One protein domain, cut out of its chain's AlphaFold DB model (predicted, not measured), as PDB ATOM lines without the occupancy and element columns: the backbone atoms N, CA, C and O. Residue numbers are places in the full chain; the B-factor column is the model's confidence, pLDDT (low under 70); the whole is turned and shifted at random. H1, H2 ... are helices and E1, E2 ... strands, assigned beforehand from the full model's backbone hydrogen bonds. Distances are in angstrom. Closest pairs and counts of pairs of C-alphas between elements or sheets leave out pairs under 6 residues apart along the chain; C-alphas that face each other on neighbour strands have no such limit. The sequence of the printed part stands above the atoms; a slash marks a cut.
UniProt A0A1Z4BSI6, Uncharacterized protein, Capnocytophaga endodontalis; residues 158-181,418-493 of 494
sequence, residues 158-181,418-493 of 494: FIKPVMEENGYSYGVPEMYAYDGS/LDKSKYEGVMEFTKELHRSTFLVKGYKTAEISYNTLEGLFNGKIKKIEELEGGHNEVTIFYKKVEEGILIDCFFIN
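What this domain is: This is residues 158 to 181 and 418 to 493 of the 494 residues of an uncharacterized protein of Capnocytophaga endodontalis (UniProt A0A1Z4BSI6). A five-stranded sheet, strongly twisted and curled like part of a barrel, runs through the middle, with the helix H2 packed on one face and H3 over the opposite face. H1 packs beside H2 and only grazes the sheet, while the hairpin of E1 and E2 makes one end of the longest axis. The printed part has 100 residues, with three named helices and five named strands in the order E1 E2 H1 H2 E3 H3 E4 E5; the sheet runs E1 E2 E5 E4 E3 and is mixed. The class is mixed, helices and strands, and the whole is compact, with a radius of gyration of the C-alphas of 13.2 A and a rounded outline of 37 by 33 by 29 A.

Where its parts are: Find C-alpha 161 at (44.443, -29.852, 43.509), where E1 begins, residues 161 to 163. E2, residues 169 to 177, is 22.0 A long and bends by 50 degrees at residue 172. Past the cut, look for H1 at residues 418 to 422, then H2 at 426 to 435, 14.2 A long from C-alpha 426 at (52.486, -15.392, 53.518). E3 is residues 443 to 448, 16.1 A, and H3 residues 450 to 457, 10.7 A. E4, residues 474 to 481, measures 21.2 A; E5, residues 484 to 492, measures 22.5 A, bends by 64 degrees at residue 488 and ends at C-alpha 492, (48.173, -22.036, 57.750).

How they stand to each other: Begin with the sheet, at its edge strand E1. E1 and E2 form an antiparallel hairpin, with N 162 and O 172 2.8 A apart. E2 is parallel to E5, with N 490 and O 174 at 2.9 A; its pairing is staggered, residues 169 to 173 with E1 and 174 to 177 with E5. E4 and E5 form another hairpin, with N 477 and O 489 at 3.0 A. E3, the other edge strand, is antiparallel to E4, with N 446 and O 476 at 3.1 A. H2 is on the sheet at a height of 9.3 A, over none of the strands, but only just: 2 of its C-alphas fall on E5 and 2 on E4. Its closest C-alphas to E5 are Val 426 and Phe 491, 6.5 A. H1 touches H2, closest at the C-alphas of Ser 421 and Phe 429, 4.8 A. On the opposite face, H3 lies over E5 at a height of 9.6 A, slantwise to the strands at 51 degrees on the local plane. In H1, H2 and H3 every O i to N i+4 pair is within hydrogen-bond range.

The domain as a whole: The two C-alphas farthest apart are those of Asn 166 and His 471, 37.5 A. Residues 182 to 417 are not printed, and C-alphas 181 and 418 are 15.0 A apart across that cut. The long link is H3 to E4, residues 458 to 473. Mean pLDDT of the printed part is 76.5; look for values under 70 at residues 161 to 172, 180 to 181, 436 to 441, 455 and 458 to 459.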
ATOM      1  N   PHE A 158      35.754 -23.626  44.635       80.38
ATOM      2  CA  PHE A 158      36.539 -24.722  44.099       80.38
ATOM      3  C   PHE A 158      37.939 -24.697  44.697       80.38
ATOM      4  O   PHE A 158      38.508 -23.632  44.943       80.38
ATOM      5  N   ILE A 159      38.516 -25.876  44.905       75.81
ATOM      6  CA  ILE A 159      39.880 -26.031  45.402       75.81
ATOM      7  C   ILE A 159      40.709 -26.641  44.285       75.81
ATOM      8  O   ILE A 159      40.378 -27.703  43.761       75.81
ATOM      9  N   LYS A 160      41.790 -25.964  43.907       78.94
ATOM     10  CA  LYS A 160      42.717 -26.480  42.912       78.94
ATOM     11  C   LYS A 160      43.579 -27.578  43.547       78.94
ATOM     12  O   LYS A 160      44.301 -27.287  44.504       78.94
ATOM     13  N   PRO A 161      43.555 -28.813  43.023       67.00
ATOM     14  CA  PRO A 161      44.443 -29.852  43.509       67.00
ATOM     15  C   PRO A 161      45.861 -29.653  42.958       67.00
ATOM     16  O   PRO A 161      46.078 -29.012  41.922       67.00
ATOM     17  N   VAL A 162      46.836 -30.246  43.641       61.38
ATOM     18  CA  VAL A 162      48.203 -30.377  43.144       61.38
ATOM     19  C   VAL A 162      48.194 -31.331  41.950       61.38
ATOM     20  O   VAL A 162      47.719 -32.464  42.049       61.38
ATOM     21  N   MET A 163      48.740 -30.856  40.830       55.66
ATOM     22  CA  MET A 163      48.883 -31.610  39.585       55.66
ATOM     23  C   MET A 163      50.364 -31.894  39.314       55.66
ATOM     24  O   MET A 163      51.191 -30.984  39.391       55.66
ATOM     25  N   GLU A 164      50.698 -33.131  38.961       49.97
ATOM     26  CA  GLU A 164      51.996 -33.491  38.386       49.97
ATOM     27  C   GLU A 164      52.164 -32.916  36.968       49.97
ATOM     28  O   GLU A 164      51.194 -32.653  36.255       49.97
ATOM     29  N   GLU A 165      53.415 -32.806  36.504       46.25
ATOM     30  CA  GLU A 165      53.733 -32.382  35.128       46.25
ATOM     31  C   GLU A 165      53.133 -33.309  34.053       46.25
ATOM     32  O   GLU A 165      52.899 -32.881  32.925       46.25
ATOM     33  N   ASN A 166      52.864 -34.574  34.391       48.69
ATOM     34  CA  ASN A 166      52.208 -35.540  33.503       48.69
ATOM     35  C   ASN A 166      50.665 -35.430  33.509       48.69
ATOM     36  O   ASN A 166      50.008 -36.202  32.813       48.69
ATOM     37  N   GLY A 167      50.099 -34.494  34.282       48.06
ATOM     38  CA  GLY A 167      48.659 -34.294  34.440       48.06
ATOM     39  C   GLY A 167      48.000 -35.142  35.533       48.06
ATOM     40  O   GLY A 167      46.778 -35.098  35.658       48.06
ATOM     41  N   TYR A 168      48.759 -35.908  36.323       45.28
ATOM     42  CA  TYR A 168      48.214 -36.674  37.442       45.28
ATOM     43  C   TYR A 168      47.775 -35.744  38.583       45.28
ATOM     44  O   TYR A 168      48.557 -34.923  39.056       45.28
ATOM     45  N   SER A 169      46.525 -35.878  39.029       59.75
ATOM     46  CA  SER A 169      45.971 -35.121  40.156       59.75
ATOM     47  C   SER A 169      46.162 -35.893  41.452       59.75
ATOM     48  O   SER A 169      45.666 -37.012  41.581       59.75
ATOM     49  N   TYR A 170      46.812 -35.284  42.441       55.91
ATOM     50  CA  TYR A 170      46.940 -35.888  43.770       55.91
ATOM     51  C   TYR A 170      45.683 -35.733  44.636       55.91
ATOM     52  O   TYR A 170      45.652 -36.235  45.755       55.91
ATOM     53  N   GLY A 171      44.667 -35.001  44.164       56.75
ATOM     54  CA  GLY A 171      43.417 -34.783  44.903       56.75
ATOM     55  C   GLY A 171      43.554 -33.948  46.184       56.75
ATOM     56  O   GLY A 171      42.566 -33.753  46.883       56.75
ATOM     57  N   VAL A 172      44.748 -33.431  46.486       61.12
ATOM     58  CA  VAL A 172      45.031 -32.600  47.664       61.12
ATOM     59  C   VAL A 172      45.408 -31.179  47.248       61.12
ATOM     60  O   VAL A 172      46.024 -31.009  46.195       61.12
ATOM     61  N   PRO A 173      45.065 -30.149  48.038       71.75
ATOM     62  CA  PRO A 173      45.472 -28.778  47.760       71.75
ATOM     63  C   PRO A 173      46.932 -28.502  48.111       71.75
ATOM     64  O   PRO A 173      47.569 -29.216  48.882       71.75
ATOM     65  N   GLU A 174      47.444 -27.396  47.581       77.94
ATOM     66  CA  GLU A 174      48.753 -26.862  47.943       77.94
ATOM     67  C   GLU A 174      48.665 -26.097  49.278       77.94
ATOM     68  O   GLU A 174      47.856 -25.172  49.422       77.94
ATOM     69  N   MET A 175      49.482 -26.481  50.263       77.38
ATOM     70  CA  MET A 175      49.408 -25.966  51.635       77.38
ATOM     71  C   MET A 175      50.793 -25.595  52.173       77.38
ATOM     72  O   MET A 175      51.766 -26.328  51.994       77.38
ATOM     73  N   TYR A 176      50.864 -24.467  52.875       77.62
ATOM     74  CA  TYR A 176      52.080 -23.916  53.469       77.62
ATOM     75  C   TYR A 176      51.824 -23.461  54.898       77.62
ATOM     76  O   TYR A 176      50.726 -23.022  55.222       77.62
ATOM     77  N   ALA A 177      52.844 -23.493  55.748       73.81
ATOM     78  CA  ALA A 177      52.846 -22.729  56.983       73.81
ATOM     79  C   ALA A 177      52.996 -21.225  56.677       73.81
ATOM     80  O   ALA A 177      53.419 -20.835  55.583       73.81
ATOM     81  N   TYR A 178      52.696 -20.354  57.642       80.12
ATOM     82  CA  TYR A 178      52.834 -18.897  57.464       80.12
ATOM     83  C   TYR A 178      54.265 -18.448  57.125       80.12
ATOM     84  O   TYR A 178      54.439 -17.421  56.464       80.12
ATOM     85  N   ASP A 179      55.274 -19.219  57.531       73.38
ATOM     86  CA  ASP A 179      56.685 -18.985  57.210       73.38
ATOM     87  C   ASP A 179      57.106 -19.507  55.821       73.38
ATOM     88  O   ASP A 179      58.226 -19.248  55.386       73.38
ATOM     89  N   GLY A 180      56.205 -20.193  55.110       67.25
ATOM     90  CA  GLY A 180      56.441 -20.753  53.780       67.25
ATOM     91  C   GLY A 180      56.912 -22.206  53.783       67.25
ATOM     92  O   GLY A 180      57.159 -22.769  52.716       67.25
ATOM     93  N   SER A 181      57.012 -22.850  54.948       68.25
ATOM     94  CA  SER A 181      57.307 -24.280  55.021       68.25
ATOM     95  C   SER A 181      56.180 -25.079  54.352       68.25
ATOM     96  O   SER A 181      55.019 -24.897  54.722       68.25
ATOM     97  N   LEU A 418      55.643 -15.464  41.991       78.38
ATOM     98  CA  LEU A 418      54.668 -15.668  43.047       78.38
ATOM     99  C   LEU A 418      54.771 -17.082  43.641       78.38
ATOM    100  O   LEU A 418      54.849 -17.233  44.856       78.38
ATOM    101  N   ASP A 419      54.886 -18.112  42.805       76.88
ATOM    102  CA  ASP A 419      55.066 -19.496  43.251       76.88
ATOM    103  C   ASP A 419      56.373 -19.678  44.031       76.88
ATOM    104  O   ASP A 419      56.403 -20.389  45.030       76.88
ATOM    105  N   LYS A 420      57.448 -18.975  43.649       75.56
ATOM    106  CA  LYS A 420      58.681 -18.963  44.444       75.56
ATOM    107  C   LYS A 420      58.462 -18.324  45.822       75.56
ATOM    108  O   LYS A 420      58.963 -18.846  46.813       75.56
ATOM    109  N   SER A 421      57.713 -17.225  45.885       81.06
ATOM    110  CA  SER A 421      57.461 -16.504  47.140       81.06
ATOM    111  C   SER A 421      56.591 -17.273  48.139       81.06
ATOM    112  O   SER A 421      56.618 -16.953  49.322       81.06
ATOM    113  N   LYS A 422      55.877 -18.329  47.714       79.69
ATOM    114  CA  LYS A 422      55.137 -19.219  48.630       79.69
ATOM    115  C   LYS A 422      56.050 -19.812  49.704       79.69
ATOM    116  O   LYS A 422      55.695 -19.818  50.875       79.69
ATOM    117  N   TYR A 423      57.262 -20.200  49.312       76.56
ATOM    118  CA  TYR A 423      58.289 -20.753  50.201       76.56
ATOM    119  C   TYR A 423      58.971 -19.706  51.094       76.56
ATOM    120  O   TYR A 423      59.810 -20.053  51.920       76.56
ATOM    121  N   GLU A 424      58.659 -18.424  50.900       76.94
ATOM    122  CA  GLU A 424      59.192 -17.301  51.679       76.94
ATOM    123  C   GLU A 424      58.160 -16.790  52.711       76.94
ATOM    124  O   GLU A 424      58.446 -15.869  53.479       76.94
ATOM    125  N   GLY A 425      56.966 -17.394  52.736       78.44
ATOM    126  CA  GLY A 425      55.898 -17.122  53.692       78.44
ATOM    127  C   GLY A 425      54.844 -16.130  53.212       78.44
ATOM    128  O   GLY A 425      55.026 -15.375  52.252       78.44
ATOM    129  N   VAL A 426      53.713 -16.108  53.922       87.69
ATOM    130  CA  VAL A 426      52.486 -15.392  53.518       87.69
ATOM    131  C   VAL A 426      52.711 -13.887  53.323       87.69
ATOM    132  O   VAL A 426      52.115 -13.263  52.440       87.69
ATOM    133  N   MET A 427      53.620 -13.294  54.104       89.06
ATOM    134  CA  MET A 427      53.943 -11.872  54.014       89.06
ATOM    135  C   MET A 427      54.679 -11.534  52.711       89.06
ATOM    136  O   MET A 427      54.332 -10.545  52.061       89.06
ATOM    137  N   GLU A 428      55.704 -12.305  52.333       87.25
ATOM    138  CA  GLU A 428      56.442 -12.036  51.092       87.25
ATOM    139  C   GLU A 428      55.610 -12.424  49.871       87.25
ATOM    140  O   GLU A 428      55.558 -11.664  48.905       87.25
ATOM    141  N   PHE A 429      54.836 -13.504  49.979       88.81
ATOM    142  CA  PHE A 429      53.839 -13.886  48.988       88.81
ATOM    143  C   PHE A 429      52.841 -12.760  48.687       88.81
ATOM    144  O   PHE A 429      52.656 -12.366  47.534       88.81
ATOM    145  N   THR A 430      52.243 -12.167  49.723       89.69
ATOM    146  CA  THR A 430      51.280 -11.065  49.560       89.69
ATOM    147  C   THR A 430      51.926  -9.827  48.934       89.69
ATOM    148  O   THR A 430      51.318  -9.153  48.099       89.69
ATOM    149  N   LYS A 431      53.181  -9.520  49.289       88.06
ATOM    150  CA  LYS A 431      53.919  -8.416  48.658       88.06
ATOM    151  C   LYS A 431      54.180  -8.682  47.181       88.06
ATOM    152  O   LYS A 431      54.036  -7.756  46.384       88.06
ATOM    153  N   GLU A 432      54.571  -9.899  46.816       81.00
ATOM    154  CA  GLU A 432      54.839 -10.246  45.421       81.00
ATOM    155  C   GLU A 432      53.550 -10.238  44.592       81.00
ATOM    156  O   GLU A 432      53.548  -9.716  43.477       81.00
ATOM    157  N   LEU A 433      52.421 -10.668  45.167       82.12
ATOM    158  CA  LEU A 433      51.104 -10.521  44.545       82.12
ATOM    159  C   LEU A 433      50.764  -9.050  44.269       82.12
ATOM    160  O   LEU A 433      50.348  -8.717  43.164       82.12
ATOM    161  N   HIS A 434      50.977  -8.152  45.235       81.69
ATOM    162  CA  HIS A 434      50.731  -6.717  45.042       81.69
ATOM    163  C   HIS A 434      51.690  -6.056  44.040       81.69
ATOM    164  O   HIS A 434      51.359  -5.018  43.466       81.69
ATOM    165  N   ARG A 435      52.881  -6.630  43.828       73.19
ATOM    166  CA  ARG A 435      53.841  -6.185  42.805       73.19
ATOM    167  C   ARG A 435      53.561  -6.775  41.426       73.19
ATOM    168  O   ARG A 435      54.068  -6.242  40.437       73.19
ATOM    169  N   SER A 436      52.795  -7.863  41.352       63.91
ATOM    170  CA  SER A 436      52.437  -8.496  40.090       63.91
ATOM    171  C   SER A 436      51.648  -7.528  39.217       63.91
ATOM    172  O   SER A 436      50.719  -6.856  39.656       63.91
ATOM    173  N   THR A 437      52.021  -7.479  37.944       58.88
ATOM    174  CA  THR A 437      51.323  -6.666  36.949       58.88
ATOM    175  C   THR A 437      50.088  -7.393  36.423       58.88
ATOM    176  O   THR A 437      49.055  -6.765  36.204       58.88
ATOM    177  N   PHE A 438      50.175  -8.715  36.244       59.09
ATOM    178  CA  PHE A 438      49.149  -9.497  35.552       59.09
ATOM    179  C   PHE A 438      48.239 -10.318  36.478       59.09
ATOM    180  O   PHE A 438      47.146 -10.696  36.063       59.09
ATOM    181  N   LEU A 439      48.647 -10.593  37.721       64.62
ATOM    182  CA  LEU A 439      47.880 -11.423  38.662       64.62
ATOM    183  C   LEU A 439      47.076 -10.597  39.670       64.62
ATOM    184  O   LEU A 439      46.004 -11.038  40.072       64.62
ATOM    185  N   VAL A 440      47.531  -9.391  40.031       67.00
ATOM    186  CA  VAL A 440      46.960  -8.580  41.128       67.00
ATOM    187  C   VAL A 440      45.471  -8.242  40.970       67.00
ATOM    188  O   VAL A 440      44.769  -8.036  41.954       67.00
ATOM    189  N   LYS A 441      44.962  -8.179  39.733       64.88
ATOM    190  CA  LYS A 441      43.542  -7.894  39.467       64.88
ATOM    191  C   LYS A 441      42.657  -9.145  39.522       64.88
ATOM    192  O   LYS A 441      41.494  -9.043  39.909       64.88
ATOM    193  N   GLY A 442      43.199 -10.306  39.148       70.50
ATOM    194  CA  GLY A 442      42.456 -11.570  39.080       70.50
ATOM    195  C   GLY A 442      42.536 -12.407  40.356       70.50
ATOM    196  O   GLY A 442      41.595 -13.136  40.672       70.50
ATOM    197  N   TYR A 443      43.634 -12.272  41.097       82.31
ATOM    198  CA  TYR A 443      43.901 -13.017  42.316       82.31
ATOM    199  C   TYR A 443      43.783 -12.146  43.561       82.31
ATOM    200  O   TYR A 443      44.081 -10.952  43.549       82.31
ATOM    201  N   LYS A 444      43.349 -12.770  44.650       88.62
ATOM    202  CA  LYS A 444      43.091 -12.143  45.938       88.62
ATOM    203  C   LYS A 444      43.513 -13.062  47.073       88.62
ATOM    204  O   LYS A 444      43.708 -14.263  46.889       88.62
ATOM    205  N   THR A 445      43.628 -12.467  48.248       91.44
ATOM    206  CA  THR A 445      43.819 -13.166  49.513       91.44
ATOM    207  C   THR A 445      42.618 -12.915  50.420       91.44
ATOM    208  O   THR A 445      41.983 -11.861  50.339       91.44
ATOM    209  N   ALA A 446      42.278 -13.896  51.250       92.12
ATOM    210  CA  ALA A 446      41.293 -13.752  52.316       92.12
ATOM    211  C   ALA A 446      41.733 -14.565  53.533       92.12
ATOM    212  O   ALA A 446      42.379 -15.601  53.386       92.12
ATOM    213  N   GLU A 447      41.387 -14.084  54.720       90.88
ATOM    214  CA  GLU A 447      41.607 -14.803  55.971       90.88
ATOM    215  C   GLU A 447      40.351 -15.598  56.323       90.88
ATOM    216  O   GLU A 447      39.249 -15.049  56.295       90.88
ATOM    217  N   ILE A 448      40.516 -16.878  56.646       89.69
ATOM    218  CA  ILE A 448      39.443 -17.796  57.034       89.69
ATOM    219  C   ILE A 448      39.803 -18.504  58.340       89.69
ATOM    220  O   ILE A 448      40.976 -18.588  58.707       89.69
ATOM    221  N   SER A 449      38.790 -19.014  59.034       83.19
ATOM    222  CA  SER A 449      38.997 -19.786  60.259       83.19
ATOM    223  C   SER A 449      39.443 -21.230  59.992       83.19
ATOM    224  O   SER A 449      39.227 -21.763  58.899       83.19
ATOM    225  N   TYR A 450      40.000 -21.907  60.999       78.25
ATOM    226  CA  TYR A 450      40.260 -23.351  60.928       78.25
ATOM    227  C   TYR A 450      38.980 -24.166  60.717       78.25
ATOM    228  O   TYR A 450      38.999 -25.142  59.968       78.25
ATOM    229  N   ASN A 451      37.858 -23.750  61.315       77.12
ATOM    230  CA  ASN A 451      36.561 -24.400  61.102       77.12
ATOM    231  C   ASN A 451      36.128 -24.283  59.636       77.12
ATOM    232  O   ASN A 451      35.615 -25.238  59.055       77.12
ATOM    233  N   THR A 452      36.382 -23.125  59.020       81.00
ATOM    234  CA  THR A 452      36.135 -22.902  57.595       81.00
ATOM    235  C   THR A 452      37.023 -23.809  56.739       81.00
ATOM    236  O   THR A 452      36.539 -24.432  55.799       81.00
ATOM    237  N   LEU A 453      38.313 -23.938  57.074       79.31
ATOM    238  CA  LEU A 453      39.240 -24.838  56.380       79.31
ATOM    239  C   LEU A 453      38.788 -26.306  56.460       79.31
ATOM    240  O   LEU A 453      38.758 -27.002  55.446       79.31
ATOM    241  N   GLU A 454      38.398 -26.771  57.647       74.50
ATOM    242  CA  GLU A 454      37.872 -28.123  57.841       74.50
ATOM    243  C   GLU A 454      36.575 -28.330  57.045       74.50
ATOM    244  O   GLU A 454      36.417 -29.347  56.368       74.50
ATOM    245  N   GLY A 455      35.666 -27.349  57.083       69.75
ATOM    246  CA  GLY A 455      34.421 -27.335  56.316       69.75
ATOM    247  C   GLY A 455      34.634 -27.404  54.802       69.75
ATOM    248  O   GLY A 455      33.875 -28.065  54.096       69.75
ATOM    249  N   LEU A 456      35.687 -26.765  54.295       76.12
ATOM    250  CA  LEU A 456      36.074 -26.845  52.888       76.12
ATOM    251  C   LEU A 456      36.574 -28.247  52.516       76.12
ATOM    252  O   LEU A 456      36.180 -28.783  51.483       76.12
ATOM    253  N   PHE A 457      37.413 -28.861  53.354       71.56
ATOM    254  CA  PHE A 457      38.002 -30.176  53.069       71.56
ATOM    255  C   PHE A 457      37.024 -31.338  53.219       71.56
ATOM    256  O   PHE A 457      37.128 -32.314  52.483       71.56
ATOM    257  N   ASN A 458      36.054 -31.237  54.127       64.62
ATOM    258  CA  ASN A 458      35.004 -32.248  54.273       64.62
ATOM    259  C   ASN A 458      33.771 -31.982  53.387       64.62
ATOM    260  O   ASN A 458      32.795 -32.725  53.469       64.62
ATOM    261  N   GLY A 459      33.797 -30.928  52.562       66.25
ATOM    262  CA  GLY A 459      32.725 -30.592  51.625       66.25
ATOM    263  C   GLY A 459      31.467 -29.977  52.252       66.25
ATOM    264  O   GLY A 459      30.475 -29.816  51.543       66.25
ATOM    265  N   LYS A 460      31.482 -29.615  53.544       77.62
ATOM    266  CA  LYS A 460      30.373 -28.894  54.199       77.62
ATOM    267  C   LYS A 460      30.236 -27.454  53.715       77.62
ATOM    268  O   LYS A 460      29.125 -26.941  53.711       77.62
ATOM    269  N   ILE A 461      31.347 -26.815  53.351       79.94
ATOM    270  CA  ILE A 461      31.375 -25.449  52.824       79.94
ATOM    271  C   ILE A 461      31.540 -25.515  51.312       79.94
ATOM    272  O   ILE A 461      32.555 -25.992  50.800       79.94
ATOM    273  N   LYS A 462      30.530 -25.018  50.602       82.12
ATOM    274  CA  LYS A 462      30.471 -25.004  49.132       82.12
ATOM    275  C   LYS A 462      30.297 -23.583  48.587       82.12
ATOM    276  O   LYS A 462      30.496 -23.374  47.386       82.12
ATOM    277  N   LYS A 463      29.955 -22.620  49.459       88.44
ATOM    278  CA  LYS A 463      29.587 -21.251  49.089       88.44
ATOM    279  C   LYS A 463      30.485 -20.178  49.709       88.44
ATOM    280  O   LYS A 463      30.870 -20.266  50.870       88.44
ATOM    281  N   ILE A 464      30.787 -19.120  48.954       87.31
ATOM    282  CA  ILE A 464      31.591 -17.958  49.375       87.31
ATOM    283  C   ILE A 464      30.985 -17.299  50.616       87.31
ATOM    284  O   ILE A 464      31.717 -16.843  51.488       87.31
ATOM    285  N   GLU A 465      29.657 -17.270  50.709       91.62
ATOM    286  CA  GLU A 465      28.906 -16.692  51.823       91.62
ATOM    287  C   GLU A 465      29.096 -17.462  53.141       91.62
ATOM    288  O   GLU A 465      28.878 -16.898  54.210       91.62
ATOM    289  N   GLU A 466      29.514 -18.727  53.068       91.19
ATOM    290  CA  GLU A 466      29.783 -19.601  54.216       91.19
ATOM    291  C   GLU A 466      31.231 -19.466  54.718       91.19
ATOM    292  O   GLU A 466      31.594 -20.060  55.732       91.19
ATOM    293  N   LEU A 467      32.083 -18.695  54.024       89.56
ATOM    294  CA  LEU A 467      33.454 -18.448  54.463       89.56
ATOM    295  C   LEU A 467      33.468 -17.538  55.691       89.56
ATOM    296  O   LEU A 467      33.382 -16.313  55.591       89.56
ATOM    297  N   GLU A 468      33.648 -18.142  56.862       90.06
ATOM    298  CA  GLU A 468      33.868 -17.398  58.097       90.06
ATOM    299  C   GLU A 468      35.334 -16.970  58.217       90.06
ATOM    300  O   GLU A 468      36.257 -17.773  58.025       90.06
ATOM    301  N   GLY A 469      35.542 -15.692  58.544       86.31
ATOM    302  CA  GLY A 469      36.868 -15.115  58.741       86.31
ATOM    303  C   GLY A 469      37.534 -15.613  60.022       86.31
ATOM    304  O   GLY A 469      36.886 -15.732  61.058       86.31
ATOM    305  N   GLY A 470      38.841 -15.855  59.959       76.81
ATOM    306  CA  GLY A 470      39.669 -16.229  61.106       76.81
ATOM    307  C   GLY A 470      40.923 -15.376  61.119       76.81
ATOM    308  O   GLY A 470      41.740 -15.465  60.210       76.81
ATOM    309  N   HIS A 471      41.061 -14.510  62.121       77.62
ATOM    310  CA  HIS A 471      42.151 -13.540  62.151       77.62
ATOM    311  C   HIS A 471      43.499 -14.248  62.344       77.62
ATOM    312  O   HIS A 471      43.773 -14.769  63.425       77.62
ATOM    313  N   ASN A 472      44.370 -14.194  61.333       70.50
ATOM    314  CA  ASN A 472      45.667 -14.885  61.311       70.50
ATOM    315  C   ASN A 472      45.607 -16.416  61.522       70.50
ATOM    316  O   ASN A 472      46.592 -16.986  61.987       70.50
ATOM    317  N   GLU A 473      44.500 -17.091  61.206       78.56
ATOM    318  CA  GLU A 473      44.431 -18.561  61.295       78.56
ATOM    319  C   GLU A 473      44.874 -19.207  59.981       78.56
ATOM    320  O   GLU A 473      45.877 -19.923  59.922       78.56
ATOM    321  N   VAL A 474      44.141 -18.917  58.907       80.44
ATOM    322  CA  VAL A 474      44.415 -19.440  57.571       80.44
ATOM    323  C   VAL A 474      44.255 -18.315  56.557       80.44
ATOM    324  O   VAL A 474      43.221 -17.654  56.515       80.44
ATOM    325  N   THR A 475      45.240 -18.133  55.683       91.69
ATOM    326  CA  THR A 475      45.136 -17.229  54.533       91.69
ATOM    327  C   THR A 475      44.968 -18.048  53.265       91.69
ATOM    328  O   THR A 475      45.873 -18.782  52.862       91.69
ATOM    329  N   ILE A 476      43.827 -17.897  52.596       91.31
ATOM    330  CA  ILE A 476      43.600 -18.477  51.273       91.31
ATOM    331  C   ILE A 476      44.082 -17.531  50.187       91.31
ATOM    332  O   ILE A 476      43.870 -16.318  50.248       91.31
ATOM    333  N   PHE A 477      44.691 -18.100  49.154       91.75
ATOM    334  CA  PHE A 477      44.982 -17.417  47.905       91.75
ATOM    335  C   PHE A 477      44.060 -17.958  46.820       91.75
ATOM    336  O   PHE A 477      44.049 -19.159  46.554       91.75
ATOM    337  N   TYR A 478      43.276 -17.084  46.195       87.56
ATOM    338  CA  TYR A 478      42.231 -17.495  45.264       87.56
ATOM    339  C   TYR A 478      42.125 -16.556  44.068       87.56
ATOM    340  O   TYR A 478      42.519 -15.391  44.131       87.56
ATOM    341  N   LYS A 479      41.551 -17.050  42.972       84.94
ATOM    342  CA  LYS A 479      41.133 -16.229  41.827       84.94
ATOM    343  C   LYS A 479      39.626 -16.281  41.659       84.94
ATOM    344  O   LYS A 479      39.002 -17.291  41.977       84.94
ATOM    345  N   LYS A 480      39.048 -15.212  41.115       79.38
ATOM    346  CA  LYS A 480      37.661 -15.259  40.645       79.38
ATOM    347  C   LYS A 480      37.576 -16.075  39.356       79.38
ATOM    348  O   LYS A 480      38.419 -15.920  38.473       79.38
ATOM    349  N   VAL A 481      36.566 -16.924  39.272       74.81
ATOM    350  CA  VAL A 481      36.161 -17.672  38.079       74.81
ATOM    351  C   VAL A 481      34.690 -17.364  37.800       74.81
ATOM    352  O   VAL A 481      34.033 -16.737  38.628       74.81
ATOM    353  N   GLU A 482      34.191 -17.738  36.626       70.44
ATOM    354  CA  GLU A 482      32.811 -17.445  36.212       70.44
ATOM    355  C   GLU A 482      31.782 -17.953  37.234       70.44
ATOM    356  O   GLU A 482      30.902 -17.206  37.651       70.44
ATOM    357  N   GLU A 483      32.004 -19.162  37.743       71.69
ATOM    358  CA  GLU A 483      31.138 -19.831  38.717       71.69
ATOM    359  C   GLU A 483      31.463 -19.492  40.184       71.69
ATOM    360  O   GLU A 483      30.879 -20.072  41.089       71.69
ATOM    361  N   GLY A 484      32.393 -18.565  40.464       82.81
ATOM    362  CA  GLY A 484      32.732 -18.169  41.838       82.81
ATOM    363  C   GLY A 484      34.222 -17.955  42.088       82.81
ATOM    364  O   GLY A 484      34.832 -17.035  41.533       82.81
ATOM    365  N   ILE A 485      34.829 -18.751  42.973       85.06
ATOM    366  CA  ILE A 485      36.260 -18.667  43.295       85.06
ATOM    367  C   ILE A 485      36.973 -20.014  43.179       85.06
ATOM    368  O   ILE A 485      36.457 -21.049  43.582       85.06
ATOM    369  N   LEU A 486      38.211 -19.976  42.685       83.00
ATOM    370  CA  LEU A 486      39.144 -21.099  42.728       83.00
ATOM    371  C   LEU A 486      40.268 -20.776  43.713       83.00
ATOM    372  O   LEU A 486      41.072 -19.875  43.454       83.00
ATOM    373  N   ILE A 487      40.329 -21.518  44.815       84.38
ATOM    374  CA  ILE A 487      41.417 -21.468  45.792       84.38
ATOM    375  C   ILE A 487      42.623 -22.199  45.197       84.38
ATOM    376  O   ILE A 487      42.537 -23.376  44.857       84.38
ATOM    377  N   ASP A 488      43.735 -21.484  45.028       86.25
ATOM    378  CA  ASP A 488      44.979 -21.987  44.428       86.25
ATOM    379  C   ASP A 488      45.902 -22.576  45.506       86.25
ATOM    380  O   ASP A 488      46.482 -23.634  45.287       86.25
ATOM    381  N   CYS A 489      46.005 -21.943  46.683       84.69
ATOM    382  CA  CYS A 489      46.751 -22.499  47.817       84.69
ATOM    383  C   CYS A 489      46.293 -21.946  49.178       84.69
ATOM    384  O   CYS A 489      45.616 -20.915  49.257       84.69
ATOM    385  N   PHE A 490      46.724 -22.617  50.247       85.62
ATOM    386  CA  PHE A 490      46.468 -22.250  51.641       85.62
ATOM    387  C   PHE A 490      47.776 -21.928  52.370       85.62
ATOM    388  O   PHE A 490      48.758 -22.658  52.241       85.62
ATOM    389  N   PHE A 491      47.768 -20.875  53.184       82.88
ATOM    390  CA  PHE A 491      48.766 -20.628  54.223       82.88
ATOM    391  C   PHE A 491      48.104 -20.847  55.578       82.88
ATOM    392  O   PHE A 491      47.027 -20.309  55.809       82.88
ATOM    393  N   ILE A 492      48.728 -21.616  56.464       78.00
ATOM    394  CA  ILE A 492      48.173 -22.036  57.750       78.00
ATOM    395  C   ILE A 492      49.113 -21.600  58.866       78.00
ATOM    396  O   ILE A 492      50.319 -21.851  58.817       78.00
ATOM    397  N   ASN A 493      48.572 -20.917  59.862       74.00
ATOM    398  CA  ASN A 493      49.292 -20.628  61.088       74.00
ATOM    399  C   ASN A 493      49.278 -21.908  61.938       74.00
ATOM    400  O   ASN A 493      48.227 -22.533  62.048       74.00
TER     401      ASN A 493